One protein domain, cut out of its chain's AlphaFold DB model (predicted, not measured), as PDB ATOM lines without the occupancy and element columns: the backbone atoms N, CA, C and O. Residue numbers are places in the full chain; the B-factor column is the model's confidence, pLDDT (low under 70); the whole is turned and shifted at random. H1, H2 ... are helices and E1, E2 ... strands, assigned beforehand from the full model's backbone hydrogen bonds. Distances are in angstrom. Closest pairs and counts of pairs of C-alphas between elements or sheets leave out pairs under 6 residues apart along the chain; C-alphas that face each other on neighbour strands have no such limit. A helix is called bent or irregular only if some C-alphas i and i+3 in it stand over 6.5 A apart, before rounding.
ATOM      1  N   THR A  86     168.764 152.457 145.209       84.12
ATOM      2  CA  THR A  86     167.852 153.529 145.635       84.12
ATOM      3  C   THR A  86     168.494 154.493 146.628       84.12
ATOM      4  O   THR A  86     167.919 155.532 146.930       84.12
ATOM      5  N   HIS A  87     169.679 154.164 147.149       87.88
ATOM      6  CA  HIS A  87     170.377 154.970 148.146       87.88
ATOM      7  C   HIS A  87     171.807 155.278 147.708       87.88
ATOM      8  O   HIS A  87     172.515 154.416 147.184       87.88
ATOM      9  N   HIS A  88     172.213 156.530 147.918       89.88
ATOM     10  CA  HIS A  88     173.577 156.973 147.676       89.88
ATOM     11  C   HIS A  88     174.511 156.397 148.745       89.88
ATOM     12  O   HIS A  88     174.290 156.610 149.937       89.88
ATOM     13  N   ASP A  89     175.571 155.712 148.310       89.75
ATOM     14  CA  ASP A  89     176.667 155.282 149.176       89.75
ATOM     15  C   ASP A  89     177.903 156.181 148.956       89.75
ATOM     16  O   ASP A  89     178.552 156.100 147.902       89.75
ATOM     17  N   PRO A  90     178.276 157.028 149.934       85.38
ATOM     18  CA  PRO A  90     179.465 157.872 149.829       85.38
ATOM     19  C   PRO A  90     180.777 157.060 149.787       85.38
ATOM     20  O   PRO A  90     181.797 157.545 149.273       85.38
ATOM     21  N   HIS A  91     180.765 155.815 150.266       86.44
ATOM     22  CA  HIS A  91     181.921 154.923 150.373       86.44
ATOM     23  C   HIS A  91     181.988 153.843 149.279       86.44
ATOM     24  O   HIS A  91     182.888 153.006 149.321       86.44
ATOM     25  N   ALA A  92     181.135 153.918 148.250       89.94
ATOM     26  CA  ALA A  92     181.106 152.964 147.137       89.94
ATOM     27  C   ALA A  92     182.496 152.717 146.508       89.94
ATOM     28  O   ALA A  92     183.248 153.658 146.229       89.94
ATOM     29  N   LYS A  93     182.855 151.458 146.238       91.50
ATOM     30  CA  LYS A  93     184.192 151.076 145.741       91.50
ATOM     31  C   LYS A  93     184.318 151.254 144.229       91.50
ATOM     32  O   LYS A  93     184.303 150.299 143.463       91.50
ATOM     33  N   ILE A  94     184.428 152.498 143.787       90.94
ATOM     34  CA  ILE A  94     184.377 152.866 142.364       90.94
ATOM     35  C   ILE A  94     185.743 153.217 141.769       90.94
ATOM     36  O   ILE A  94     185.865 153.254 140.545       90.94
ATOM     37  N   PHE A  95     186.763 153.479 142.592       88.75
ATOM     38  CA  PHE A  95     188.118 153.764 142.113       88.75
ATOM     39  C   PHE A  95     189.011 152.530 142.169       88.75
ATOM     40  O   PHE A  95     188.747 151.612 142.950       88.75
ATOM     41  N   PRO A  96     190.089 152.493 141.365       83.12
ATOM     42  CA  PRO A  96     190.944 151.329 141.309       83.12
ATOM     43  C   PRO A  96     191.469 150.835 142.662       83.12
ATOM     44  O   PRO A  96     191.427 149.645 142.960       83.12
ATOM     45  N   GLU A  97     191.914 151.760 143.486       80.56
ATOM     46  CA  GLU A  97     192.494 151.526 144.800       80.56
ATOM     47  C   GLU A  97     191.469 151.165 145.889       80.56
ATOM     48  O   GLU A  97     191.866 150.660 146.935       80.56
ATOM     49  N   ASP A  98     190.168 151.360 145.648       85.12
ATOM     50  CA  ASP A  98     189.119 150.993 146.611       85.12
ATOM     51  C   ASP A  98     188.875 149.466 146.645       85.12
ATOM     52  O   ASP A  98     188.342 148.939 147.623       85.12
ATOM     53  N   SER A  99     189.252 148.753 145.573       83.50
ATOM     54  CA  SER A  99     189.186 147.286 145.483       83.50
ATOM     55  C   SER A  99     190.381 146.720 144.698       83.50
ATOM     56  O   SER A  99     190.284 146.449 143.493       83.50
ATOM     57  N   PRO A 100     191.554 146.576 145.342       78.56
ATOM     58  CA  PRO A 100     192.730 145.990 144.707       78.56
ATOM     59  C   PRO A 100     192.486 144.520 144.337       78.56
ATOM     60  O   PRO A 100     192.127 143.714 145.189       78.56
ATOM     61  N   GLY A 101     192.706 144.161 143.071       71.75
ATOM     62  CA  GLY A 101     192.590 142.777 142.586       71.75
ATOM     63  C   GLY A 101     191.193 142.331 142.135       71.75
ATOM     64  O   GLY A 101     191.094 141.280 141.511       71.75
ATOM     65  N   ASP A 102     190.149 143.130 142.364       77.44
ATOM     66  CA  ASP A 102     188.779 142.854 141.903       77.44
ATOM     67  C   ASP A 102     188.341 143.858 140.825       77.44
ATOM     68  O   ASP A 102     188.980 144.896 140.650       77.44
ATOM     69  N   ASP A 103     187.269 143.611 140.075       80.75
ATOM     70  CA  ASP A 103     186.699 144.640 139.201       80.75
ATOM     71  C   ASP A 103     185.804 145.621 139.984       80.75
ATOM     72  O   ASP A 103     185.425 145.387 141.127       80.75
ATOM     73  N   ARG A 104     185.555 146.799 139.404       91.50
ATOM     74  CA  ARG A 104     184.702 147.841 140.013       91.50
ATOM     75  C   ARG A 104     183.498 148.169 139.137       91.50
ATOM     76  O   ARG A 104     182.879 149.218 139.292       91.50
ATOM     77  N   ILE A 105     183.222 147.334 138.133       88.62
ATOM     78  CA  ILE A 105     182.286 147.660 137.054       88.62
ATOM     79  C   ILE A 105     180.875 147.767 137.621       88.62
ATOM     80  O   ILE A 105     180.197 148.760 137.367       88.62
ATOM     81  N   THR A 106     180.462 146.788 138.427       90.12
ATOM     82  CA  THR A 106     179.137 146.779 139.054       90.12
ATOM     83  C   THR A 106     178.945 147.987 139.975       90.12
ATOM     84  O   THR A 106     177.964 148.708 139.817       90.12
ATOM     85  N   GLU A 107     179.906 148.287 140.853       92.12
ATOM     86  CA  GLU A 107     179.839 149.447 141.759       92.12
ATOM     87  C   GLU A 107     179.753 150.776 140.996       92.12
ATOM     88  O   GLU A 107     178.950 151.647 141.322       92.12
ATOM     89  N   GLN A 108     180.527 150.927 139.918       93.94
ATOM     90  CA  GLN A 108     180.475 152.116 139.062       93.94
ATOM     91  C   GLN A 108     179.134 152.264 138.331       93.94
ATOM     92  O   GLN A 108     178.693 153.386 138.089       93.94
ATOM     93  N   LEU A 109     178.501 151.149 137.951       93.44
ATOM     94  CA  LEU A 109     177.206 151.148 137.273       93.44
ATOM     95  C   LEU A 109     176.032 151.304 138.236       93.44
ATOM     96  O   LEU A 109     174.976 151.748 137.802       93.44
ATOM     97  N   LEU A 110     176.183 150.953 139.511       93.25
ATOM     98  CA  LEU A 110     175.141 151.101 140.531       93.25
ATOM     99  C   LEU A 110     175.284 152.381 141.364       93.25
ATOM    100  O   LEU A 110     174.369 152.721 142.110       93.25
ATOM    101  N   TYR A 111     176.391 153.112 141.227       94.44
ATOM    102  CA  TYR A 111     176.590 154.388 141.904       94.44
ATOM    103  C   TYR A 111     175.514 155.409 141.505       94.44
ATOM    104  O   TYR A 111     175.276 155.649 140.319       94.44
ATOM    105  N   ILE A 112     174.897 156.044 142.502       93.56
ATOM    106  CA  ILE A 112     173.898 157.105 142.326       93.56
ATOM    107  C   ILE A 112     174.317 158.371 143.069       93.56
ATOM    108  O   ILE A 112     175.155 158.328 143.970       93.56
ATOM    109  N   LEU A 113     173.735 159.503 142.687       92.31
ATOM    110  CA  LEU A 113     173.915 160.783 143.368       92.31
ATOM    111  C   LEU A 113     172.905 160.947 144.522       92.31
ATOM    112  O   LEU A 113     171.824 160.369 144.438       92.31
ATOM    113  N   PRO A 114     173.216 161.728 145.574       89.44
ATOM    114  CA  PRO A 114     172.233 162.072 146.603       89.44
ATOM    115  C   PRO A 114     171.109 162.946 146.026       89.44
ATOM    116  O   PRO A 114     171.370 163.824 145.202       89.44
ATOM    117  N   GLU A 115     169.867 162.701 146.455       80.69
ATOM    118  CA  GLU A 115     168.663 163.351 145.906       80.69
ATOM    119  C   GLU A 115     168.469 164.797 146.400       80.69
ATOM    120  O   GLU A 115     167.937 165.628 145.668       80.69
ATOM    121  N   ASP A 116     168.957 165.120 147.601       79.12
ATOM    122  CA  ASP A 116     168.689 166.396 148.288       79.12
ATOM    123  C   ASP A 116     169.711 167.512 147.990       79.12
ATOM    124  O   ASP A 116     169.740 168.543 148.666       79.12
ATOM    125  N   GLU A 117     170.578 167.329 146.992       82.94
ATOM    126  CA  GLU A 117     171.648 168.277 146.673       82.94
ATOM    127  C   GLU A 117     171.505 168.865 145.264       82.94
ATOM    128  O   GLU A 117     171.240 168.157 144.289       82.94
ATOM    129  N   ASP A 118     171.775 170.167 145.123       86.56
ATOM    130  CA  ASP A 118     171.943 170.777 143.802       86.56
ATOM    131  C   ASP A 118     173.335 170.450 143.250       86.56
ATOM    132  O   ASP A 118     174.348 171.075 143.575       86.56
ATOM    133  N   ILE A 119     173.392 169.399 142.438       90.31
ATOM    134  CA  ILE A 119     174.649 168.854 141.932       90.31
ATOM    135  C   ILE A 119     174.975 169.511 140.588       90.31
ATOM    136  O   ILE A 119     174.183 169.413 139.655       90.31
ATOM    137  N   PRO A 120     176.141 170.140 140.387       93.06
ATOM    138  CA  PRO A 120     176.466 170.757 139.103       93.06
ATOM    139  C   PRO A 120     176.650 169.712 137.992       93.06
ATOM    140  O   PRO A 120     177.039 168.573 138.242       93.06
ATOM    141  N   VAL A 121     176.396 170.098 136.739       95.44
ATOM    142  CA  VAL A 121     176.719 169.247 135.583       95.44
ATOM    143  C   VAL A 121     178.228 169.266 135.353       95.44
ATOM    144  O   VAL A 121     178.820 170.335 135.239       95.44
ATOM    145  N   LYS A 122     178.835 168.082 135.252       96.56
ATOM    146  CA  LYS A 122     180.277 167.909 135.055       96.56
ATOM    147  C   LYS A 122     180.648 167.858 133.577       96.56
ATOM    148  O   LYS A 122     179.975 167.203 132.782       96.56
ATOM    149  N   LYS A 123     181.720 168.540 133.191       96.81
ATOM    150  CA  LYS A 123     182.184 168.644 131.806       96.81
ATOM    151  C   LYS A 123     183.320 167.665 131.534       96.81
ATOM    152  O   LYS A 123     184.346 167.700 132.203       96.81
ATOM    153  N   ILE A 124     183.153 166.834 130.510       97.44
ATOM    154  CA  ILE A 124     184.162 165.875 130.058       97.44
ATOM    155  C   ILE A 124     184.605 166.277 128.647       97.44
ATOM    156  O   ILE A 124     183.801 166.285 127.711       97.44
ATOM    157  N   LEU A 125     185.883 166.622 128.502       94.44
ATOM    158  CA  LEU A 125     186.499 166.992 127.232       94.44
ATOM    159  C   LEU A 125     187.079 165.760 126.531       94.44
ATOM    160  O   LEU A 125     187.872 165.016 127.106       94.44
ATOM    161  N   LEU A 126     186.732 165.595 125.257       93.19
ATOM    162  CA  LEU A 126     187.301 164.609 124.344       93.19
ATOM    163  C   LEU A 126     188.179 165.358 123.316       93.19
ATOM    164  O   LEU A 126     187.663 165.793 122.285       93.19
ATOM    165  N   PRO A 127     189.488 165.555 123.570       82.44
ATOM    166  CA  PRO A 127     190.348 166.419 122.762       82.44
ATOM    167  C   PRO A 127     190.577 165.875 121.344       82.44
ATOM    168  O   PRO A 127     190.814 166.649 120.424       82.44
ATOM    169  N   ASN A 128     190.440 164.561 121.140       82.75
ATOM    170  CA  ASN A 128     190.467 163.923 119.818       82.75
ATOM    171  C   ASN A 128     189.126 164.043 119.056       82.75
ATOM    172  O   ASN A 128     188.965 163.436 117.996       82.75
ATOM    173  N   GLY A 129     188.157 164.794 119.592       81.50
ATOM    174  CA  GLY A 129     186.843 165.032 118.998       81.50
ATOM    175  C   GLY A 129     185.796 163.966 119.337       81.50
ATOM    176  O   GLY A 129     186.104 162.796 119.548       81.50
ATOM    177  N   LEU A 130     184.524 164.374 119.360       83.88
ATOM    178  CA  LEU A 130     183.379 163.520 119.718       83.88
ATOM    179  C   LEU A 130     183.178 162.345 118.736       83.88
ATOM    180  O   LEU A 130     182.784 161.251 119.141       83.88
ATOM    181  N   SER A 131     183.497 162.547 117.453       77.56
ATOM    182  CA  SER A 131     183.367 161.537 116.393       77.56
ATOM    183  C   SER A 131     184.291 160.338 116.595       77.56
ATOM    184  O   SER A 131     183.852 159.205 116.423       77.56
ATOM    185  N   THR A 132     185.531 160.560 117.038       74.62
ATOM    186  CA  THR A 132     186.496 159.496 117.379       74.62
ATOM    187  C   THR A 132     185.946 158.570 118.468       74.62
ATOM    188  O   THR A 132     186.239 157.374 118.521       74.62
ATOM    189  N   TRP A 133     185.080 159.103 119.327       81.88
ATOM    190  CA  TRP A 133     184.389 158.355 120.369       81.88
ATOM    191  C   TRP A 133     183.040 157.772 119.931       81.88
ATOM    192  O   TRP A 133     182.505 156.942 120.657       81.88
ATOM    193  N   GLY A 134     182.521 158.141 118.755       84.31
ATOM    194  CA  GLY A 134     181.215 157.695 118.261       84.31
ATOM    195  C   GLY A 134     180.031 158.277 119.040       84.31
ATOM    196  O   GLY A 134     178.964 157.670 119.064       84.31
ATOM    197  N   VAL A 135     180.213 159.428 119.694       87.81
ATOM    198  CA  VAL A 135     179.218 160.035 120.592       87.81
ATOM    199  C   VAL A 135     178.792 161.422 120.135       87.81
ATOM    200  O   VAL A 135     179.474 162.097 119.366       87.81
ATOM    201  N   SER A 136     177.640 161.856 120.635       89.44
ATOM    202  CA  SER A 136     177.163 163.231 120.478       89.44
ATOM    203  C   SER A 136     177.627 164.110 121.635       89.44
ATOM    204  O   SER A 136     177.831 163.632 122.751       89.44
ATOM    205  N   GLY A 137     177.756 165.410 121.374       92.19
ATOM    206  CA  GLY A 137     178.021 166.395 122.421       92.19
ATOM    207  C   GLY A 137     176.815 166.589 123.342       92.19
ATOM    208  O   GLY A 137     175.693 166.180 123.027       92.19
ATOM    209  N   GLY A 138     177.039 167.245 124.478       95.81
ATOM    210  CA  GLY A 138     175.984 167.510 125.450       95.81
ATOM    211  C   GLY A 138     175.713 166.319 126.373       95.81
ATOM    212  O   GLY A 138     176.599 165.517 126.670       95.81
ATOM    213  N   ARG A 139     174.459 166.203 126.829       96.62
ATOM    214  CA  ARG A 139     174.014 165.168 127.784       96.62
ATOM    215  C   ARG A 139     173.473 163.892 127.125       96.62
ATOM    216  O   ARG A 139     173.081 162.963 127.826       96.62
ATOM    217  N   THR A 140     173.425 163.849 125.793       94.19
ATOM    218  CA  THR A 140     172.737 162.809 125.010       94.19
ATOM    219  C   THR A 140     173.155 161.398 125.401       94.19
ATOM    220  O   THR A 140     172.294 160.546 125.604       94.19
ATOM    221  N   GLU A 141     174.458 161.162 125.556       94.12
ATOM    222  CA  GLU A 141     174.985 159.836 125.877       94.12
ATOM    223  C   GLU A 141     174.477 159.330 127.232       94.12
ATOM    224  O   GLU A 141     174.118 158.163 127.373       94.12
ATOM    225  N   PHE A 142     174.365 160.212 128.223       96.12
ATOM    226  CA  PHE A 142     173.961 159.812 129.567       96.12
ATOM    227  C   PHE A 142     172.454 159.566 129.675       96.12
ATOM    228  O   PHE A 142     172.016 158.593 130.292       96.12
ATOM    229  N   LEU A 143     171.661 160.414 129.016       95.38
ATOM    230  CA  LEU A 143     170.202 160.304 128.998       95.38
ATOM    231  C   LEU A 143     169.738 159.095 128.177       95.38
ATOM    232  O   LEU A 143     168.895 158.324 128.633       95.38
ATOM    233  N   ARG A 144     170.321 158.885 126.988       92.25
ATOM    234  CA  ARG A 144     169.975 157.762 126.101       92.25
ATOM    235  C   ARG A 144     170.241 156.414 126.766       92.25
ATOM    236  O   ARG A 144     169.432 155.500 126.630       92.25
ATOM    237  N   ASN A 145     171.350 156.305 127.494       92.00
ATOM    238  CA  ASN A 145     171.725 155.083 128.199       92.00
ATOM    239  C   ASN A 145     171.056 154.931 129.573       92.00
ATOM    240  O   ASN A 145     171.307 153.935 130.247       92.00
ATOM    241  N   LYS A 146     170.207 155.882 129.995       93.69
ATOM    242  CA  LYS A 146     169.546 155.886 131.312       93.69
ATOM    243  C   LYS A 146     170.545 155.707 132.465       93.69
ATOM    244  O   LYS A 146     170.276 154.945 133.403       93.69
ATOM    245  N   CYS A 147     171.701 156.373 132.374       94.94
ATOM    246  CA  CYS A 147     172.743 156.288 133.394       94.94
ATOM    247  C   CYS A 147     172.176 156.715 134.760       94.94
ATOM    248  O   CYS A 147     171.491 157.735 134.820       94.94
ATOM    249  N   PRO A 148     172.476 156.002 135.859       94.38
ATOM    250  CA  PRO A 148     172.078 156.448 137.196       94.38
ATOM    251  C   PRO A 148     172.714 157.787 137.596       94.38
ATOM    252  O   PRO A 148     172.102 158.578 138.305       94.38
ATOM    253  N   VAL A 149     173.910 158.078 137.072       94.88
ATOM    254  CA  VAL A 149     174.511 159.415 137.101       94.88
ATOM    255  C   VAL A 149     174.495 160.000 135.694       94.88
ATOM    256  O   VAL A 149     175.289 159.612 134.837       94.88
ATOM    257  N   ASP A 150     173.589 160.946 135.454       94.62
ATOM    258  CA  ASP A 150     173.365 161.558 134.140       94.62
ATOM    259  C   ASP A 150     173.803 163.033 134.051       94.62
ATOM    260  O   ASP A 150     173.633 163.703 133.022       94.62
ATOM    261  N   ARG A 151     174.355 163.574 135.142       95.88
ATOM    262  CA  ARG A 151     174.752 164.982 135.278       95.88
ATOM    263  C   ARG A 151     176.152 165.236 134.729       95.88
ATOM    264  O   ARG A 151     176.984 165.853 135.391       95.88
ATOM    265  N   CYS A 152     176.409 164.774 133.511       97.75
ATOM    266  CA  CYS A 152     177.629 165.071 132.771       97.75
ATOM    267  C   CYS A 152     177.315 165.571 131.362       97.75
ATOM    268  O   CYS A 152     176.240 165.317 130.821       97.75
ATOM    269  N   THR A 153     178.263 166.286 130.764       97.81
ATOM    270  CA  THR A 153     178.199 166.754 129.381       97.81
ATOM    271  C   THR A 153     179.504 166.449 128.657       97.81
ATOM    272  O   THR A 153     180.585 166.643 129.215       97.81
ATOM    273  N   LEU A 154     179.401 165.974 127.416       97.62
ATOM    274  CA  LEU A 154     180.548 165.736 126.542       97.62
ATOM    275  C   LEU A 154     180.794 166.958 125.655       97.62
ATOM    276  O   LEU A 154     179.862 167.480 125.037       97.62
ATOM    277  N   THR A 155     182.048 167.390 125.550       94.06
ATOM    278  CA  THR A 155     182.481 168.413 124.586       94.06
ATOM    279  C   THR A 155     183.733 167.949 123.846       94.06
ATOM    280  O   THR A 155     184.572 167.241 124.399       94.06
ATOM    281  N   GLY A 156     183.842 168.325 122.573       88.88
ATOM    282  CA  GLY A 156     185.069 168.191 121.784       88.88
ATOM    283  C   GLY A 156     185.831 169.511 121.645       88.88
ATOM    284  O   GLY A 156     186.820 169.557 120.922       88.88
ATOM    285  N   ASP A 157     185.359 170.592 122.277       86.50
ATOM    286  CA  ASP A 157     185.967 171.918 122.171       86.50
ATOM    287  C   ASP A 157     187.174 172.040 123.110       86.50
ATOM    288  O   ASP A 157     187.042 172.199 124.324       86.50
ATOM    289  N   THR A 158     188.376 171.998 122.538       83.06
ATOM    290  CA  THR A 158     189.639 172.078 123.285       83.06
ATOM    291  C   THR A 158     189.832 173.402 124.021       83.06
ATOM    292  O   THR A 158     190.604 173.452 124.977       83.06
ATOM    293  N   ARG A 159     189.101 174.465 123.656       84.62
ATOM    294  CA  ARG A 159     189.129 175.750 124.379       84.62
ATOM    295  C   ARG A 159     188.534 175.634 125.776       84.62
ATOM    296  O   ARG A 159     188.867 176.418 126.659       84.62
ATOM    297  N   GLU A 160     187.680 174.640 125.999       84.19
ATOM    298  CA  GLU A 160     187.046 174.406 127.291       84.19
ATOM    299  C   GLU A 160     187.929 173.614 128.266       84.19
ATOM    300  O   GLU A 160     187.517 173.417 129.411       84.19
ATOM    301  N   ALA A 161     189.139 173.202 127.859       84.75
ATOM    302  CA  ALA A 161     190.045 172.361 128.648       84.75
ATOM    303  C   ALA A 161     190.320 172.900 130.059       84.75
ATOM    304  O   ALA A 161     190.322 172.128 131.010       84.75
ATOM    305  N   ALA A 162     190.475 174.220 130.214       80.62
ATOM    306  CA  ALA A 162     190.720 174.852 131.516       80.62
ATOM    307  C   ALA A 162     189.544 174.714 132.504       80.62
ATOM    308  O   ALA A 162     189.723 174.871 133.706       80.62
ATOM    309  N   SER A 163     188.344 174.443 131.991       88.00
ATOM    310  CA  SER A 163     187.099 174.320 132.760       88.00
ATOM    311  C   SER A 163     186.526 172.900 132.752       88.00
ATOM    312  O   SER A 163     185.403 172.694 133.207       88.00
ATOM    313  N   ALA A 164     187.236 171.941 132.155       91.75
ATOM    314  CA  ALA A 164     186.791 170.558 132.087       91.75
ATOM    315  C   ALA A 164     187.064 169.850 133.421       91.75
ATOM    316  O   ALA A 164     188.158 169.953 133.969       91.75
ATOM    317  N   ASP A 165     186.086 169.096 133.921       94.62
ATOM    318  CA  ASP A 165     186.241 168.256 135.114       94.62
ATOM    319  C   ASP A 165     187.021 166.966 134.807       94.62
ATOM    320  O   ASP A 165     187.587 166.351 135.710       94.62
ATOM    321  N   ALA A 166     187.053 166.545 133.538       92.44
ATOM    322  CA  ALA A 166     187.888 165.448 133.049       92.44
ATOM    323  C   ALA A 166     188.260 165.634 131.570       92.44
ATOM    324  O   ALA A 166     187.488 166.201 130.794       92.44
ATOM    325  N   ILE A 167     189.415 165.102 131.165       88.75
ATOM    326  CA  ILE A 167     189.881 165.066 129.771       88.75
ATOM    327  C   ILE A 167     190.208 163.610 129.416       88.75
ATOM    328  O   ILE A 167     191.014 162.986 130.103       88.75
ATOM    329  N   LEU A 168     189.586 163.061 128.368       89.62
ATOM    330  CA  LEU A 168     189.770 161.664 127.949       89.62
ATOM    331  C   LEU A 168     190.379 161.567 126.552       89.62
ATOM    332  O   LEU A 168     189.754 161.967 125.573       89.62
ATOM    333  N   PHE A 169     191.552 160.957 126.441       80.44
ATOM    334  CA  PHE A 169     192.236 160.729 125.167       80.44
ATOM    335  C   PHE A 169     191.809 159.389 124.545       80.44
ATOM    336  O   PHE A 169     191.600 158.420 125.274       80.44
ATOM    337  N   LYS A 170     191.661 159.334 123.211       74.56
ATOM    338  CA  LYS A 170     191.362 158.091 122.472       74.56
ATOM    339  C   LYS A 170     192.088 158.018 121.136       74.56
ATOM    340  O   LYS A 170     192.121 158.992 120.382       74.56
ATOM    341  N   ASP A 171     192.589 156.817 120.876       60.25
ATOM    342  CA  ASP A 171     193.285 156.370 119.677       60.25
ATOM    343  C   ASP A 171     192.447 156.514 118.390       60.25
ATOM    344  O   ASP A 171     191.215 156.460 118.386       60.25
ATOM    345  N   HIS A 172     193.154 156.732 117.288       46.50
ATOM    346  CA  HIS A 172     192.669 157.188 115.986       46.50
ATOM    347  C   HIS A 172     191.718 156.216 115.245       46.50
ATOM    348  O   HIS A 172     191.824 154.998 115.364       46.50
ATOM    349  N   HIS A 173     190.827 156.773 114.408       41.16
ATOM    350  CA  HIS A 173     189.979 156.056 113.442       41.16
ATOM    351  C   HIS A 173     190.305 156.513 112.012       41.16
ATOM    352  O   HIS A 173     190.220 157.708 111.724       41.16
ATOM    353  N   ASN A 302     177.269 147.228 124.967       76.19
ATOM    354  CA  ASN A 302     177.312 148.527 125.608       76.19
ATOM    355  C   ASN A 302     177.874 148.339 127.018       76.19
ATOM    356  O   ASN A 302     177.191 147.869 127.921       76.19
ATOM    357  N   THR A 303     179.139 148.699 127.208       85.00
ATOM    358  CA  THR A 303     179.810 148.633 128.514       85.00
ATOM    359  C   THR A 303     179.447 149.813 129.413       85.00
ATOM    360  O   THR A 303     180.019 149.958 130.497       85.00
ATOM    361  N   TYR A 304     178.536 150.684 128.951       92.25
ATOM    362  CA  TYR A 304     178.102 151.899 129.632       92.25
ATOM    363  C   TYR A 304     179.292 152.764 130.065       92.25
ATOM    364  O   TYR A 304     179.290 153.376 131.135       92.25
ATOM    365  N   PHE A 305     180.328 152.808 129.217       92.62
ATOM    366  CA  PHE A 305     181.609 153.456 129.495       92.62
ATOM    367  C   PHE A 305     181.430 154.882 130.025       92.62
ATOM    368  O   PHE A 305     181.950 155.221 131.088       92.62
ATOM    369  N   PHE A 306     180.627 155.702 129.341       95.25
ATOM    370  CA  PHE A 306     180.389 157.079 129.765       95.25
ATOM    371  C   PHE A 306     179.556 157.179 131.052       95.25
ATOM    372  O   PHE A 306     179.831 158.068 131.852       95.25
ATOM    373  N   CYS A 307     178.627 156.252 131.329       96.44
ATOM    374  CA  CYS A 307     177.946 156.215 132.632       96.44
ATOM    375  C   CYS A 307     178.959 156.024 133.771       96.44
ATOM    376  O   CYS A 307     178.930 156.761 134.756       96.44
ATOM    377  N   ARG A 308     179.903 155.088 133.601       95.50
ATOM    378  CA  ARG A 308     180.954 154.795 134.588       95.50
ATOM    379  C   ARG A 308     181.895 155.982 134.777       95.50
ATOM    380  O   ARG A 308     182.196 156.350 135.906       95.50
ATOM    381  N   VAL A 309     182.314 156.630 133.686       95.38
ATOM    382  CA  VAL A 309     183.116 157.863 133.764       95.38
ATOM    383  C   VAL A 309     182.361 158.951 134.523       95.38
ATOM    384  O   VAL A 309     182.938 159.571 135.412       95.38
ATOM    385  N   CYS A 310     181.081 159.179 134.217       96.75
ATOM    386  CA  CYS A 310     180.304 160.217 134.887       96.75
ATOM    387  C   CYS A 310     180.192 159.960 136.396       96.75
ATOM    388  O   CYS A 310     180.435 160.872 137.189       96.75
ATOM    389  N   ALA A 311     179.921 158.713 136.796       95.56
ATOM    390  CA  ALA A 311     179.927 158.298 138.197       95.56
ATOM    391  C   ALA A 311     181.269 158.616 138.881       95.56
ATOM    392  O   ALA A 311     181.294 159.274 139.924       95.56
ATOM    393  N   MET A 312     182.389 158.234 138.257       93.81
ATOM    394  CA  MET A 312     183.722 158.490 138.804       93.81
ATOM    395  C   MET A 312     184.047 159.985 138.915       93.81
ATOM    396  O   MET A 312     184.570 160.405 139.940       93.81
ATOM    397  N   VAL A 313     183.727 160.813 137.913       93.81
ATOM    398  CA  VAL A 313     184.012 162.265 137.945       93.81
ATOM    399  C   VAL A 313     183.262 162.956 139.091       93.81
ATOM    400  O   VAL A 313     183.831 163.784 139.815       93.81
ATOM    401  N   HIS A 314     181.996 162.586 139.295       94.25
ATOM    402  CA  HIS A 314     181.193 163.089 140.411       94.25
ATOM    403  C   HIS A 314     181.748 162.653 141.758       94.25
ATOM    404  O   HIS A 314     181.936 163.482 142.651       94.25
ATOM    405  N   ALA A 315     182.066 161.372 141.908       91.94
ATOM    406  CA  ALA A 315     182.602 160.885 143.164       91.94
ATOM    407  C   ALA A 315     184.014 161.402 143.465       91.94
ATOM    408  O   ALA A 315     184.337 161.651 144.623       91.94
ATOM    409  N   ASN A 316     184.845 161.628 142.443       88.31
ATOM    410  CA  ASN A 316     186.190 162.184 142.604       88.31
ATOM    411  C   ASN A 316     186.121 163.593 143.196       88.31
ATOM    412  O   ASN A 316     186.846 163.906 144.137       88.31
ATOM    413  N   SER A 317     185.200 164.412 142.671       80.69
ATOM    414  CA  SER A 317     184.939 165.767 143.169       80.69
ATOM    415  C   SER A 317     184.507 165.744 144.639       80.69
ATOM    416  O   SER A 317     184.989 166.547 145.434       80.69
ATOM    417  N   ARG A 318     183.637 164.796 145.014       81.31
ATOM    418  CA  ARG A 318     183.146 164.639 146.395       81.31
ATOM    419  C   ARG A 318     184.226 164.140 147.353       81.31
ATOM    420  O   ARG A 318     184.286 164.591 148.489       81.31
ATOM    421  N   ARG A 319     185.094 163.240 146.892       82.62
ATOM    422  CA  ARG A 319     186.201 162.685 147.684       82.62
ATOM    423  C   ARG A 319     187.458 163.558 147.687       82.62
ATOM    424  O   ARG A 319     188.423 163.178 148.339       82.62
ATOM    425  N   GLN A 320     187.464 164.677 146.952       78.75
ATOM    426  CA  GLN A 320     188.618 165.578 146.802       78.75
ATOM    427  C   GLN A 320     189.920 164.818 146.487       78.75
ATOM    428  O   GLN A 320     190.981 165.069 147.058       78.75
ATOM    429  N   ARG A 321     189.834 163.821 145.598       73.81
ATOM    430  CA  ARG A 321     190.990 162.989 145.247       73.81
ATOM    431  C   ARG A 321     191.871 163.717 144.236       73.81
ATOM    432  O   ARG A 321     191.413 164.122 143.167       73.81
ATOM    433  N   HIS A 322     193.159 163.794 144.560       70.94
ATOM    434  CA  HIS A 322     194.204 164.390 143.728       70.94
ATOM    435  C   HIS A 322     195.353 163.397 143.520       70.94
ATOM    436  O   HIS A 322     196.504 163.656 143.870       70.94
ATOM    437  N   VAL A 323     195.031 162.219 142.984       72.38
ATOM    438  CA  VAL A 323     196.046 161.226 142.617       72.38
ATOM    439  C   VAL A 323     196.627 161.620 141.264       72.38
ATOM    440  O   VAL A 323     195.892 161.785 140.292       72.38
ATOM    441  N   HIS A 324     197.943 161.786 141.202       73.88
ATOM    442  CA  HIS A 324     198.663 162.053 139.966       73.88
ATOM    443  C   HIS A 324     199.829 161.077 139.847       73.88
ATOM    444  O   HIS A 324     200.504 160.775 140.830       73.88
ATOM    445  N   TYR A 325     200.061 160.591 138.632       73.56
ATOM    446  CA  TYR A 325     201.189 159.727 138.315       73.56
ATOM    447  C   TYR A 325     202.135 160.513 137.416       73.56
ATOM    448  O   TYR A 325     201.771 160.889 136.304       73.56
ATOM    449  N   THR A 326     203.337 160.795 137.909       77.94
ATOM    450  CA  THR A 326     204.360 161.541 137.158       77.94
ATOM    451  C   THR A 326     204.974 160.711 136.034       77.94
ATOM    452  O   THR A 326     205.461 161.268 135.056       77.94
ATOM    453  N   ASP A 327     204.930 159.386 136.166       74.50
ATOM    454  CA  ASP A 327     205.387 158.431 135.165       74.50
ATOM    455  C   ASP A 327     204.303 157.369 134.943       74.50
ATOM    456  O   ASP A 327     204.138 156.418 135.712       74.50
ATOM    457  N   VAL A 328     203.536 157.559 133.870       67.62
ATOM    458  CA  VAL A 328     202.456 156.649 133.469       67.62
ATOM    459  C   VAL A 328     203.007 155.270 133.098       67.62
ATOM    460  O   VAL A 328     202.331 154.267 133.312       67.62
ATOM    461  N   GLN A 329     204.228 155.196 132.561       66.75
ATOM    462  CA  GLN A 329     204.828 153.934 132.131       66.75
ATOM    463  C   GLN A 329     205.277 153.097 133.324       66.75
ATOM    464  O   GLN A 329     205.029 151.890 133.332       66.75
ATOM    465  N   ALA A 330     205.879 153.731 134.332       72.75
ATOM    466  CA  ALA A 330     206.207 153.084 135.600       72.75
ATOM    467  C   ALA A 330     204.937 152.629 136.334       72.75
ATOM    468  O   ALA A 330     204.855 151.481 136.774       72.75
ATOM    469  N   TRP A 331     203.907 153.484 136.399       71.81
ATOM    470  CA  TRP A 331     202.617 153.099 136.976       71.81
ATOM    471  C   TRP A 331     202.024 151.871 136.271       71.81
ATOM    472  O   TRP A 331     201.671 150.893 136.930       71.81
ATOM    473  N   TRP A 332     201.968 151.888 134.937       64.62
ATOM    474  CA  TRP A 332     201.368 150.812 134.149       64.62
ATOM    475  C   TRP A 332     202.131 149.486 134.263       64.62
ATOM    476  O   TRP A 332     201.511 148.435 134.401       64.62
ATOM    477  N   ARG A 333     203.470 149.508 134.214       64.12
ATOM    478  CA  ARG A 333     204.286 148.281 134.160       64.12
ATOM    479  C   ARG A 333     204.618 147.679 135.516       64.12
ATOM    480  O   ARG A 333     204.707 146.454 135.611       64.12
ATOM    481  N   ASP A 334     204.853 148.518 136.520       63.00
ATOM    482  CA  ASP A 334     205.482 148.088 137.770       63.00
ATOM    483  C   ASP A 334     204.570 148.252 138.994       63.00
ATOM    484  O   ASP A 334     204.771 147.547 139.980       63.00
ATOM    485  N   ALA A 335     203.554 149.127 138.938       61.31
ATOM    486  CA  ALA A 335     202.652 149.379 140.068       61.31
ATOM    487  C   ALA A 335     201.241 148.789 139.890       61.31
ATOM    488  O   ALA A 335     200.666 148.283 140.851       61.31
TER     489      ALA A 335
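What this domain is: This is residues 86 to 173 and 302 to 335 of the 354 residues of an uncharacterized protein of Leptidea sinapis (UniProt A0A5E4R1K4). A small two-stranded parallel sheet, E1 beside E2, and one long helix, H5, which passes by the first residues of both strands, make the core; the short helices H1 and H3 pack on H5, H4 lies near E1, and an arm, residues 320 to 335, sticks out and ends in H6. The printed part has 122 residues, with six named helices and two named strands in the order H1 E1 H2 H3 E2 H4 H5 H6. The class is mostly helix, though only 52 residues are in named elements. The whole is compact, with a radius of gyration of the C-alphas of 14.9 A, and spans 39 by 37 by 29 A.

How they stand to each other: E1, residues 122 to 125, and E2, residues 152 to 155, are parallel neighbours, 26 degrees between their directions, with N 153 and O 122 at 2.8 A and N 124 and O 153 at 2.9 A, within hydrogen-bond range. Residues 124 to 125 of E1 also pair, parallel, with residues 166 to 167. H2, residues 130 to 133, and H3, residues 140 to 144, lie between the strands along the chain in a strand-helix-strand unit, two parallel neighbour strands joined through helices, with a right-handed crossover. The closest C-alphas of E2 and H5, residues 305 to 319, are those of Cys 152 and Cys 310, 5.9 A apart. H1, residues 105 to 110, touches residues 307 to 312 of H5, about perpendicular at 73 degrees, closest at the C-alphas of Gln 108 and Arg 308, 5.2 A. H3 and residues 306 to 307 of H5 only just touch, with 3 pairs of C-alphas within 8 A, closest at Phe 142 and Cys 307, 6.2 A. The closest C-alphas of E1 and H4, residues 158 to 163, are those of Leu 125 and Ala 161, 6.6 A apart. H6, residues 328 to 335, is apart from H5. Every O i to N i+4 pair is within hydrogen-bond range in H1, H3, H5 and H6; H4 has 0 of 2, but 2 of 3 O i to N i+3 pairs, and H2 is too short for an i+4 pair.

Where its parts are: H1 begins at C-alpha 105, (182.286, 147.660, 137.054). E1 is 10.0 A long and E2 10.1 A. H5 is 20.9 A long, from C-alpha 305 at (181.609, 153.456, 129.495). H4 is irregular, with C-alphas 159 and 162 7.4 A apart. H6, 9.8 A long, ends at C-alpha 335, (202.652, 149.379, 140.068).

The domain as a whole: The C-alphas farthest apart are those of Asp 116 and Asp 334, 42.4 A. Residues 174 to 301 are not printed, and C-alphas 173 and 302 are 19.1 A apart across the cut. The link from H1 to E1 is long. Mean pLDDT of the printed part is 85.7, and residues 171 to 173, 328 to 329 and 332 to 335 are under 70.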